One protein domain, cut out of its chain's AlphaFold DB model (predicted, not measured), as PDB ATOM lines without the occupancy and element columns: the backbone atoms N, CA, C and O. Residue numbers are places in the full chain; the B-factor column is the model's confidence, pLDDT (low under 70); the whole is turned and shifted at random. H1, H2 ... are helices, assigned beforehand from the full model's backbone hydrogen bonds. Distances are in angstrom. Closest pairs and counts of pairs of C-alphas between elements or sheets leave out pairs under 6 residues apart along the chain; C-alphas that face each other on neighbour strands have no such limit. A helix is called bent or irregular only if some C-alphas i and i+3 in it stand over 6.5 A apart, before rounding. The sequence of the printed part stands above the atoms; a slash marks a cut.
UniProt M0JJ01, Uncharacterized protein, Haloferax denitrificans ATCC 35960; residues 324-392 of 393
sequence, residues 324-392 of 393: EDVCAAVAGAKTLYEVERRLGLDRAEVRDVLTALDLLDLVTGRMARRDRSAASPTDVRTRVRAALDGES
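What this domain is: This is residues 324 to 392 of the 393 residues of an uncharacterized protein of Haloferax denitrificans ATCC 35960 (UniProt M0JJ01). A small cluster of short, crossed helices: H1 and H2 form a hairpin, H3 crosses H2, and H4 lies towards one end. The longest helix, H5, starts against the last part of H1 and runs past the end of H3, away from H4. The printed part has 69 residues with five named helices, H1 to H5 in chain order, and no named strand; the class is all helix. It is compact, with a radius of gyration of the C-alphas of 11.3 A and spans of 35 by 26 by 19 A.

How they stand to each other: Start with H1, residues 324 to 332, which touches H2, residues 336 to 343, at a steep tilt of 40 degrees, opposite ways; their closest C-alphas, Ala 329 and Val 339, are 5.3 A apart. H3, residues 347 to 356, touches H2 about perpendicular at 88 degrees, closest at the C-alphas of Glu 340 and Val 350, 6.1 A. H4, residues 361 to 368, touches no helix but is near H3. H5, residues 377 to 390, touches H1 with residues 377 to 381 alone, closest at the C-alphas of Ala 331 and Pro 377, 5.3 A. H2 and H5 are apart. Every O i to N i+4 pair is within hydrogen-bond range in H1, H3 and H5, but 3 of 4 in H2 and 1 of 4 in H4, where 1 of 5 O i to N i+3 pairs is.

Where its parts are: Find C-alpha 324 at (-18.022, -29.079, 49.989), where H1 begins its 12.4 A. H2 measures 10.7 A, H3 14.3 A and H4 10.6 A; H4 is only just irregular, C-alphas 364 and 367 being 6.7 A apart. H5 runs 19.9 A to C-alpha 390 at (-25.121, -45.949, 52.840).

The domain as a whole: The C-alphas farthest apart, Arg 370 and Ser 392, are 35.5 A apart. The printed part has no cut and no long link. Look for pLDDT under 70 at residues 365 to 375 and 390 to 392.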
ATOM      1  N   GLU A 324     -18.477 -29.794  51.189       83.00
ATOM      2  CA  GLU A 324     -18.022 -29.079  49.989       83.00
ATOM      3  C   GLU A 324     -16.509 -28.792  50.017       83.00
ATOM      4  O   GLU A 324     -15.834 -29.032  49.012       83.00
ATOM      5  N   ASP A 325     -15.962 -28.379  51.165       85.94
ATOM      6  CA  ASP A 325     -14.525 -28.118  51.340       85.94
ATOM      7  C   ASP A 325     -13.707 -29.399  51.157       85.94
ATOM      8  O   ASP A 325     -12.695 -29.404  50.452       85.94
ATOM      9  N   VAL A 326     -14.183 -30.518  51.716       86.00
ATOM     10  CA  VAL A 326     -13.557 -31.837  51.545       86.00
ATOM     11  C   VAL A 326     -13.588 -32.268  50.075       86.00
ATOM     12  O   VAL A 326     -12.563 -32.694  49.536       86.00
ATOM     13  N   CYS A 327     -14.719 -32.091  49.382       85.44
ATOM     14  CA  CYS A 327     -14.816 -32.376  47.947       85.44
ATOM     15  C   CYS A 327     -13.831 -31.532  47.121       85.44
ATOM     16  O   CYS A 327     -13.152 -32.059  46.234       85.44
ATOM     17  N   ALA A 328     -13.738 -30.230  47.408       85.56
ATOM     18  CA  ALA A 328     -12.835 -29.308  46.724       85.56
ATOM     19  C   ALA A 328     -11.357 -29.642  46.996       85.56
ATOM     20  O   ALA A 328     -10.539 -29.645  46.069       85.56
ATOM     21  N   ALA A 329     -11.018 -29.989  48.241       88.06
ATOM     22  CA  ALA A 329      -9.677 -30.395  48.632       88.06
ATOM     23  C   ALA A 329      -9.242 -31.682  47.912       88.06
ATOM     24  O   ALA A 329      -8.159 -31.705  47.326       88.06
ATOM     25  N   VAL A 330     -10.086 -32.719  47.876       85.38
ATOM     26  CA  VAL A 330      -9.773 -34.024  47.255       85.38
ATOM     27  C   VAL A 330      -9.698 -33.957  45.728       85.38
ATOM     28  O   VAL A 330      -8.824 -34.591  45.128       85.38
ATOM     29  N   ALA A 331     -10.567 -33.171  45.085       84.50
ATOM     30  CA  ALA A 331     -10.532 -32.980  43.634       84.50
ATOM     31  C   ALA A 331      -9.238 -32.280  43.166       84.50
ATOM     32  O   ALA A 331      -8.715 -32.589  42.096       84.50
ATOM     33  N   GLY A 332      -8.702 -31.357  43.974       77.12
ATOM     34  CA  GLY A 332      -7.458 -30.634  43.687       77.12
ATOM     35  C   GLY A 332      -6.176 -31.272  44.239       77.12
ATOM     36  O   GLY A 332      -5.086 -30.799  43.901       77.12
ATOM     37  N   ALA A 333      -6.269 -32.288  45.099       82.25
ATOM     38  CA  ALA A 333      -5.125 -32.917  45.760       82.25
ATOM     39  C   ALA A 333      -4.656 -34.186  45.045       82.25
ATOM     40  O   ALA A 333      -5.475 -34.995  44.605       82.25
ATOM     41  N   LYS A 334      -3.338 -34.401  44.974       74.12
ATOM     42  CA  LYS A 334      -2.715 -35.670  44.548       74.12
ATOM     43  C   LYS A 334      -2.314 -36.572  45.716       74.12
ATOM     44  O   LYS A 334      -2.117 -37.764  45.498       74.12
ATOM     45  N   THR A 335      -2.181 -36.012  46.918       84.50
ATOM     46  CA  THR A 335      -1.631 -36.673  48.112       84.50
ATOM     47  C   THR A 335      -2.431 -36.332  49.370       84.50
ATOM     48  O   THR A 335      -3.134 -35.324  49.408       84.50
ATOM     49  N   LEU A 336      -2.299 -37.144  50.426       86.19
ATOM     50  CA  LEU A 336      -2.973 -36.900  51.713       86.19
ATOM     51  C   LEU A 336      -2.547 -35.560  52.333       86.19
ATOM     52  O   LEU A 336      -3.384 -34.802  52.810       86.19
ATOM     53  N   TYR A 337      -1.257 -35.238  52.226       85.19
ATOM     54  CA  TYR A 337      -0.674 -33.982  52.696       85.19
ATOM     55  C   TYR A 337      -1.251 -32.742  51.984       85.19
ATOM     56  O   TYR A 337      -1.426 -31.680  52.578       85.19
ATOM     57  N   GLU A 338      -1.606 -32.864  50.704       85.69
ATOM     58  CA  GLU A 338      -2.278 -31.801  49.951       85.69
ATOM     59  C   GLU A 338      -3.752 -31.594  50.333       85.69
ATOM     60  O   GLU A 338      -4.307 -30.539  50.009       85.69
ATOM     61  N   VAL A 339      -4.391 -32.580  50.972       87.38
ATOM     62  CA  VAL A 339      -5.724 -32.440  51.579       87.38
ATOM     63  C   VAL A 339      -5.584 -31.822  52.972       87.38
ATOM     64  O   VAL A 339      -6.232 -30.817  53.246       87.38
ATOM     65  N   GLU A 340      -4.662 -32.337  53.791       89.81
ATOM     66  CA  GLU A 340      -4.275 -31.806  55.111       89.81
ATOM     67  C   GLU A 340      -3.999 -30.296  55.052       89.81
ATOM     68  O   GLU A 340      -4.674 -29.499  55.700       89.81
ATOM     69  N   ARG A 341      -3.109 -29.863  54.152       86.12
ATOM     70  CA  ARG A 341      -2.767 -28.444  53.966       86.12
ATOM     71  C   ARG A 341      -3.927 -27.573  53.456       86.12
ATOM     72  O   ARG A 341      -3.851 -26.354  53.593       86.12
ATOM     73  N   ARG A 342      -4.958 -28.153  52.830       87.00
ATOM     74  CA  ARG A 342      -6.130 -27.413  52.320       87.00
ATOM     75  C   ARG A 342      -7.261 -27.311  53.338       87.00
ATOM     76  O   ARG A 342      -7.913 -26.276  53.367       87.00
ATOM     77  N   LEU A 343      -7.477 -28.352  54.142       87.25
ATOM     78  CA  LEU A 343      -8.496 -28.367  55.194       87.25
ATOM     79  C   LEU A 343      -7.993 -27.762  56.512       87.25
ATOM     80  O   LEU A 343      -8.799 -27.345  57.330       87.25
ATOM     81  N   GLY A 344      -6.674 -27.701  56.731       86.31
ATOM     82  CA  GLY A 344      -6.083 -27.185  57.973       86.31
ATOM     83  C   GLY A 344      -6.195 -28.137  59.170       86.31
ATOM     84  O   GLY A 344      -5.762 -27.771  60.260       86.31
ATOM     85  N   LEU A 345      -6.740 -29.333  58.945       89.31
ATOM     86  CA  LEU A 345      -6.929 -30.409  59.915       89.31
ATOM     87  C   LEU A 345      -5.664 -31.263  60.071       89.31
ATOM     88  O   LEU A 345      -4.852 -31.355  59.145       89.31
ATOM     89  N   ASP A 346      -5.524 -31.943  61.205       86.50
ATOM     90  CA  ASP A 346      -4.425 -32.873  61.446       86.50
ATOM     91  C   ASP A 346      -4.575 -34.166  60.628       86.50
ATOM     92  O   ASP A 346      -5.668 -34.626  60.291       86.50
ATOM     93  N   ARG A 347      -3.446 -34.823  60.333       85.38
ATOM     94  CA  ARG A 347      -3.395 -36.023  59.477       85.38
ATOM     95  C   ARG A 347      -4.323 -37.165  59.923       85.38
ATOM     96  O   ARG A 347      -4.745 -37.955  59.077       85.38
ATOM     97  N   ALA A 348      -4.611 -37.280  61.220       85.62
ATOM     98  CA  ALA A 348      -5.569 -38.253  61.746       85.62
ATOM     99  C   ALA A 348      -7.011 -37.880  61.358       85.62
ATOM    100  O   ALA A 348      -7.688 -38.674  60.715       85.62
ATOM    101  N   GLU A 349      -7.419 -36.641  61.636       86.81
ATOM    102  CA  GLU A 349      -8.747 -36.095  61.333       86.81
ATOM    103  C   GLU A 349      -9.045 -36.146  59.830       86.81
ATOM    104  O   GLU A 349     -10.088 -36.645  59.413       86.81
ATOM    105  N   VAL A 350      -8.086 -35.731  58.992       89.62
ATOM    106  CA  VAL A 350      -8.186 -35.821  57.525       89.62
ATOM    107  C   VAL A 350      -8.412 -37.264  57.084       89.62
ATOM    108  O   VAL A 350      -9.231 -37.529  56.208       89.62
ATOM    109  N   ARG A 351      -7.684 -38.217  57.669       88.38
ATOM    110  CA  ARG A 351      -7.811 -39.634  57.318       88.38
ATOM    111  C   ARG A 351      -9.173 -40.184  57.736       88.38
ATOM    112  O   ARG A 351      -9.755 -40.952  56.975       88.38
ATOM    113  N   ASP A 352      -9.683 -39.781  58.893       87.50
ATOM    114  CA  ASP A 352     -10.963 -40.250  59.417       87.50
ATOM    115  C   ASP A 352     -12.141 -39.645  58.614       87.50
ATOM    116  O   ASP A 352     -13.029 -40.387  58.199       87.50
ATOM    117  N   VAL A 353     -12.074 -38.361  58.227       88.56
ATOM    118  CA  VAL A 353     -12.999 -37.716  57.264       88.56
ATOM    119  C   VAL A 353     -12.976 -38.405  55.897       88.56
ATOM    120  O   VAL A 353     -14.025 -38.733  55.341       88.56
ATOM    121  N   LEU A 354     -11.790 -38.649  55.330       89.00
ATOM    122  CA  LEU A 354     -11.665 -39.308  54.025       89.00
ATOM    123  C   LEU A 354     -12.083 -40.782  54.064       89.00
ATOM    124  O   LEU A 354     -12.480 -41.318  53.031       89.00
ATOM    125  N   THR A 355     -12.003 -41.435  55.224       88.94
ATOM    126  CA  THR A 355     -12.511 -42.799  55.426       88.94
ATOM    127  C   THR A 355     -14.037 -42.797  55.501       88.94
ATOM    128  O   THR A 355     -14.664 -43.575  54.791       88.94
ATOM    129  N   ALA A 356     -14.637 -41.882  56.271       85.88
ATOM    130  CA  ALA A 356     -16.092 -41.750  56.392       85.88
ATOM    131  C   ALA A 356     -16.797 -41.431  55.055       85.88
ATOM    132  O   ALA A 356     -17.961 -41.767  54.873       85.88
ATOM    133  N   LEU A 357     -16.097 -40.806  54.103       85.88
ATOM    134  CA  LEU A 357     -16.641 -40.440  52.786       85.88
ATOM    135  C   LEU A 357     -16.201 -41.364  51.626       85.88
ATOM    136  O   LEU A 357     -16.439 -41.027  50.466       85.88
ATOM    137  N   ASP A 358     -15.524 -42.489  51.902       86.69
ATOM    138  CA  ASP A 358     -14.915 -43.394  50.896       86.69
ATOM    139  C   ASP A 358     -13.972 -42.686  49.886       86.69
ATOM    140  O   ASP A 358     -13.827 -43.047  48.711       86.69
ATOM    141  N   LEU A 359     -13.298 -41.629  50.342       87.62
ATOM    142  CA  LEU A 359     -12.367 -40.828  49.543       87.62
ATOM    143  C   LEU A 359     -10.895 -41.187  49.786       87.62
ATOM    144  O   LEU A 359     -10.034 -40.745  49.024       87.62
ATOM    145  N   LEU A 360     -10.584 -41.984  50.814       85.19
ATOM    146  CA  LEU A 360      -9.209 -42.314  51.199       85.19
ATOM    147  C   LEU A 360      -8.409 -42.911  50.028       85.19
ATOM    148  O   LEU A 360      -7.330 -42.412  49.701       85.19
ATOM    149  N   ASP A 361      -8.972 -43.903  49.335       81.31
ATOM    150  CA  ASP A 361      -8.345 -44.589  48.195       81.31
ATOM    151  C   ASP A 361      -8.050 -43.663  47.010       81.31
ATOM    152  O   ASP A 361      -7.071 -43.855  46.282       81.31
ATOM    153  N   LEU A 362      -8.869 -42.623  46.817       79.56
ATOM    154  CA  LEU A 362      -8.652 -41.614  45.781       79.56
ATOM    155  C   LEU A 362      -7.430 -40.740  46.073       79.56
ATOM    156  O   LEU A 362      -7.001 -40.019  45.175       79.56
ATOM    157  N   VAL A 363      -6.882 -40.777  47.288       75.69
ATOM    158  CA  VAL A 363      -5.789 -39.915  47.758       75.69
ATOM    159  C   VAL A 363      -4.538 -40.730  48.126       75.69
ATOM    160  O   VAL A 363      -3.421 -40.258  47.923       75.69
ATOM    161  N   THR A 364      -4.697 -41.970  48.597       74.19
ATOM    162  CA  THR A 364      -3.597 -42.906  48.894       74.19
ATOM    163  C   THR A 364      -3.217 -43.770  47.685       74.19
ATOM    164  O   THR A 364      -2.034 -43.974  47.412       74.19
ATOM    165  N   GLY A 365      -4.196 -44.225  46.895       61.38
ATOM    166  CA  GLY A 365      -3.994 -45.175  45.795       61.38
ATOM    167  C   GLY A 365      -3.297 -44.610  44.550       61.38
ATOM    168  O   GLY A 365      -2.894 -45.380  43.676       61.38
ATOM    169  N   ARG A 366      -3.122 -43.283  44.443       58.47
ATOM    170  CA  ARG A 366      -2.504 -42.647  43.260       58.47
ATOM    171  C   ARG A 366      -0.998 -42.882  43.140       58.47
ATOM    172  O   ARG A 366      -0.487 -42.857  42.028       58.47
ATOM    173  N   MET A 367      -0.301 -43.194  44.235       49.53
ATOM    174  CA  MET A 367       1.129 -43.540  44.176       49.53
ATOM    175  C   MET A 367       1.383 -44.921  43.553       49.53
ATOM    176  O   MET A 367       2.432 -45.141  42.958       49.53
ATOM    177  N   ALA A 368       0.408 -45.835  43.611       49.22
ATOM    178  CA  ALA A 368       0.538 -47.181  43.051       49.22
ATOM    179  C   ALA A 368       0.319 -47.255  41.525       49.22
ATOM    180  O   ALA A 368       0.579 -48.293  40.920       49.22
ATOM    181  N   ARG A 369      -0.203 -46.194  40.886       47.06
ATOM    182  CA  ARG A 369      -0.427 -46.124  39.428       47.06
ATOM    183  C   ARG A 369      -0.204 -44.696  38.922       47.06
ATOM    184  O   ARG A 369      -1.132 -43.887  38.955       47.06
ATOM    185  N   ARG A 370       1.009 -44.431  38.415       47.88
ATOM    186  CA  ARG A 370       1.491 -43.112  37.949       47.88
ATOM    187  C   ARG A 370       0.596 -42.416  36.902       47.88
ATOM    188  O   ARG A 370       0.658 -41.197  36.796       47.88
ATOM    189  N   ASP A 371      -0.282 -43.143  36.205       51.22
ATOM    190  CA  ASP A 371      -1.108 -42.618  35.100       51.22
ATOM    191  C   ASP A 371      -2.525 -42.131  35.474       51.22
ATOM    192  O   ASP A 371      -3.301 -41.761  34.589       51.22
ATOM    193  N   ARG A 372      -2.932 -42.127  36.756       55.72
ATOM    194  CA  ARG A 372      -4.251 -41.570  37.132       55.72
ATOM    195  C   ARG A 372      -4.187 -40.063  37.378       55.72
ATOM    196  O   ARG A 372      -3.685 -39.607  38.404       55.72
ATOM    197  N   SER A 373      -4.803 -39.313  36.461       56.16
ATOM    198  CA  SER A 373      -5.173 -37.901  36.642       56.16
ATOM    199  C   SER A 373      -5.949 -37.645  37.939       56.16
ATOM    200  O   SER A 373      -6.489 -38.561  38.562       56.16
ATOM    201  N   ALA A 374      -6.026 -36.367  38.326       62.81
ATOM    202  CA  ALA A 374      -6.796 -35.935  39.485       62.81
ATOM    203  C   ALA A 374      -8.237 -36.473  39.446       62.81
ATOM    204  O   ALA A 374      -8.866 -36.481  38.384       62.81
ATOM    205  N   ALA A 375      -8.742 -36.934  40.598       67.06
ATOM    206  CA  ALA A 375     -10.096 -37.466  40.699       67.06
ATOM    207  C   ALA A 375     -11.091 -36.406  40.221       67.06
ATOM    208  O   ALA A 375     -11.064 -35.266  40.690       67.06
ATOM    209  N   SER A 376     -11.945 -36.763  39.258       75.94
ATOM    210  CA  SER A 376     -12.884 -35.785  38.712       75.94
ATOM    211  C   SER A 376     -13.824 -35.303  39.830       75.94
ATOM    212  O   SER A 376     -14.282 -36.135  40.620       75.94
ATOM    213  N   PRO A 377     -14.163 -34.001  39.910       77.31
ATOM    214  CA  PRO A 377     -15.069 -33.494  40.945       77.31
ATOM    215  C   PRO A 377     -16.415 -34.238  40.989       77.31
ATOM    216  O   PRO A 377     -17.028 -34.365  42.044       77.31
ATOM    217  N   THR A 378     -16.862 -34.758  39.842       77.44
ATOM    218  CA  THR A 378     -18.068 -35.581  39.705       77.44
ATOM    219  C   THR A 378     -17.935 -36.945  40.387       77.44
ATOM    220  O   THR A 378     -18.863 -37.371  41.067       77.44
ATOM    221  N   ASP A 379     -16.792 -37.620  40.239       79.12
ATOM    222  CA  ASP A 379     -16.509 -38.926  40.862       79.12
ATOM    223  C   ASP A 379     -16.414 -38.797  42.394       79.12
ATOM    224  O   ASP A 379     -17.070 -39.538  43.123       79.12
ATOM    225  N   VAL A 380     -15.727 -37.754  42.882       82.56
ATOM    226  CA  VAL A 380     -15.662 -37.408  44.316       82.56
ATOM    227  C   VAL A 380     -17.065 -37.190  44.898       82.56
ATOM    228  O   VAL A 380     -17.419 -37.809  45.899       82.56
ATOM    229  N   ARG A 381     -17.902 -36.373  44.243       83.12
ATOM    230  CA  ARG A 381     -19.293 -36.125  44.674       83.12
ATOM    231  C   ARG A 381     -20.178 -37.372  44.610       83.12
ATOM    232  O   ARG A 381     -21.059 -37.529  45.449       83.12
ATOM    233  N   THR A 382     -19.946 -38.251  43.635       82.69
ATOM    234  CA  THR A 382     -20.691 -39.511  43.487       82.69
ATOM    235  C   THR A 382     -20.384 -40.463  44.642       82.69
ATOM    236  O   THR A 382     -21.316 -41.018  45.219       82.69
ATOM    237  N   ARG A 383     -19.108 -40.597  45.037       80.75
ATOM    238  CA  ARG A 383     -18.718 -41.384  46.219       80.75
ATOM    239  C   ARG A 383     -19.243 -40.807  47.522       80.75
ATOM    240  O   ARG A 383     -19.844 -41.539  48.291       80.75
ATOM    241  N   VAL A 384     -19.091 -39.498  47.727       83.88
ATOM    242  CA  VAL A 384     -19.608 -38.795  48.914       83.88
ATOM    243  C   VAL A 384     -21.106 -39.042  49.087       83.88
ATOM    244  O   VAL A 384     -21.538 -39.398  50.176       83.88
ATOM    245  N   ARG A 385     -21.900 -38.923  48.014       81.25
ATOM    246  CA  ARG A 385     -23.336 -39.229  48.068       81.25
ATOM    247  C   ARG A 385     -23.592 -40.708  48.387       81.25
ATOM    248  O   ARG A 385     -24.368 -40.983  49.288       81.25
ATOM    249  N   ALA A 386     -22.894 -41.638  47.732       82.12
ATOM    250  CA  ALA A 386     -23.047 -43.072  47.990       82.12
ATOM    251  C   ALA A 386     -22.659 -43.495  49.424       82.12
ATOM    252  O   ALA A 386     -23.311 -44.368  49.989       82.12
ATOM    253  N   ALA A 387     -21.635 -42.875  50.018       81.56
ATOM    254  CA  ALA A 387     -21.242 -43.109  51.407       81.56
ATOM    255  C   ALA A 387     -22.314 -42.595  52.387       81.56
ATOM    256  O   ALA A 387     -22.738 -43.322  53.278       81.56
ATOM    257  N   LEU A 388     -22.815 -41.374  52.166       77.38
ATOM    258  CA  LEU A 388     -23.818 -40.734  53.026       77.38
ATOM    259  C   LEU A 388     -25.208 -41.392  52.925       77.38
ATOM    260  O   LEU A 388     -25.903 -41.507  53.933       77.38
ATOM    261  N   ASP A 389     -25.594 -41.872  51.739       76.69
ATOM    262  CA  ASP A 389     -26.802 -42.690  51.555       76.69
ATOM    263  C   ASP A 389     -26.649 -44.080  52.218       76.69
ATOM    264  O   ASP A 389     -27.629 -44.644  52.698       76.69
ATOM    265  N   GLY A 390     -25.425 -44.625  52.279       64.00
ATOM    266  CA  GLY A 390     -25.121 -45.949  52.840       64.00
ATOM    267  C   GLY A 390     -25.018 -46.022  54.370       64.00
ATOM    268  O   GLY A 390     -25.218 -47.097  54.927       64.00
ATOM    269  N   GLU A 391     -24.749 -44.910  55.066       55.84
ATOM    270  CA  GLU A 391     -24.756 -44.850  56.545       55.84
ATOM    271  C   GLU A 391     -26.162 -44.623  57.151       55.84
ATOM    272  O   GLU A 391     -26.291 -44.405  58.356       55.84
ATOM    273  N   SER A 392     -27.225 -44.663  56.334       51.16
ATOM    274  CA  SER A 392     -28.610 -44.363  56.744       51.16
ATOM    275  C   SER A 392     -29.548 -45.588  56.869       51.16
ATOM    276  O   SER A 392     -30.755 -45.389  57.038       51.16
TER     277      SER A 392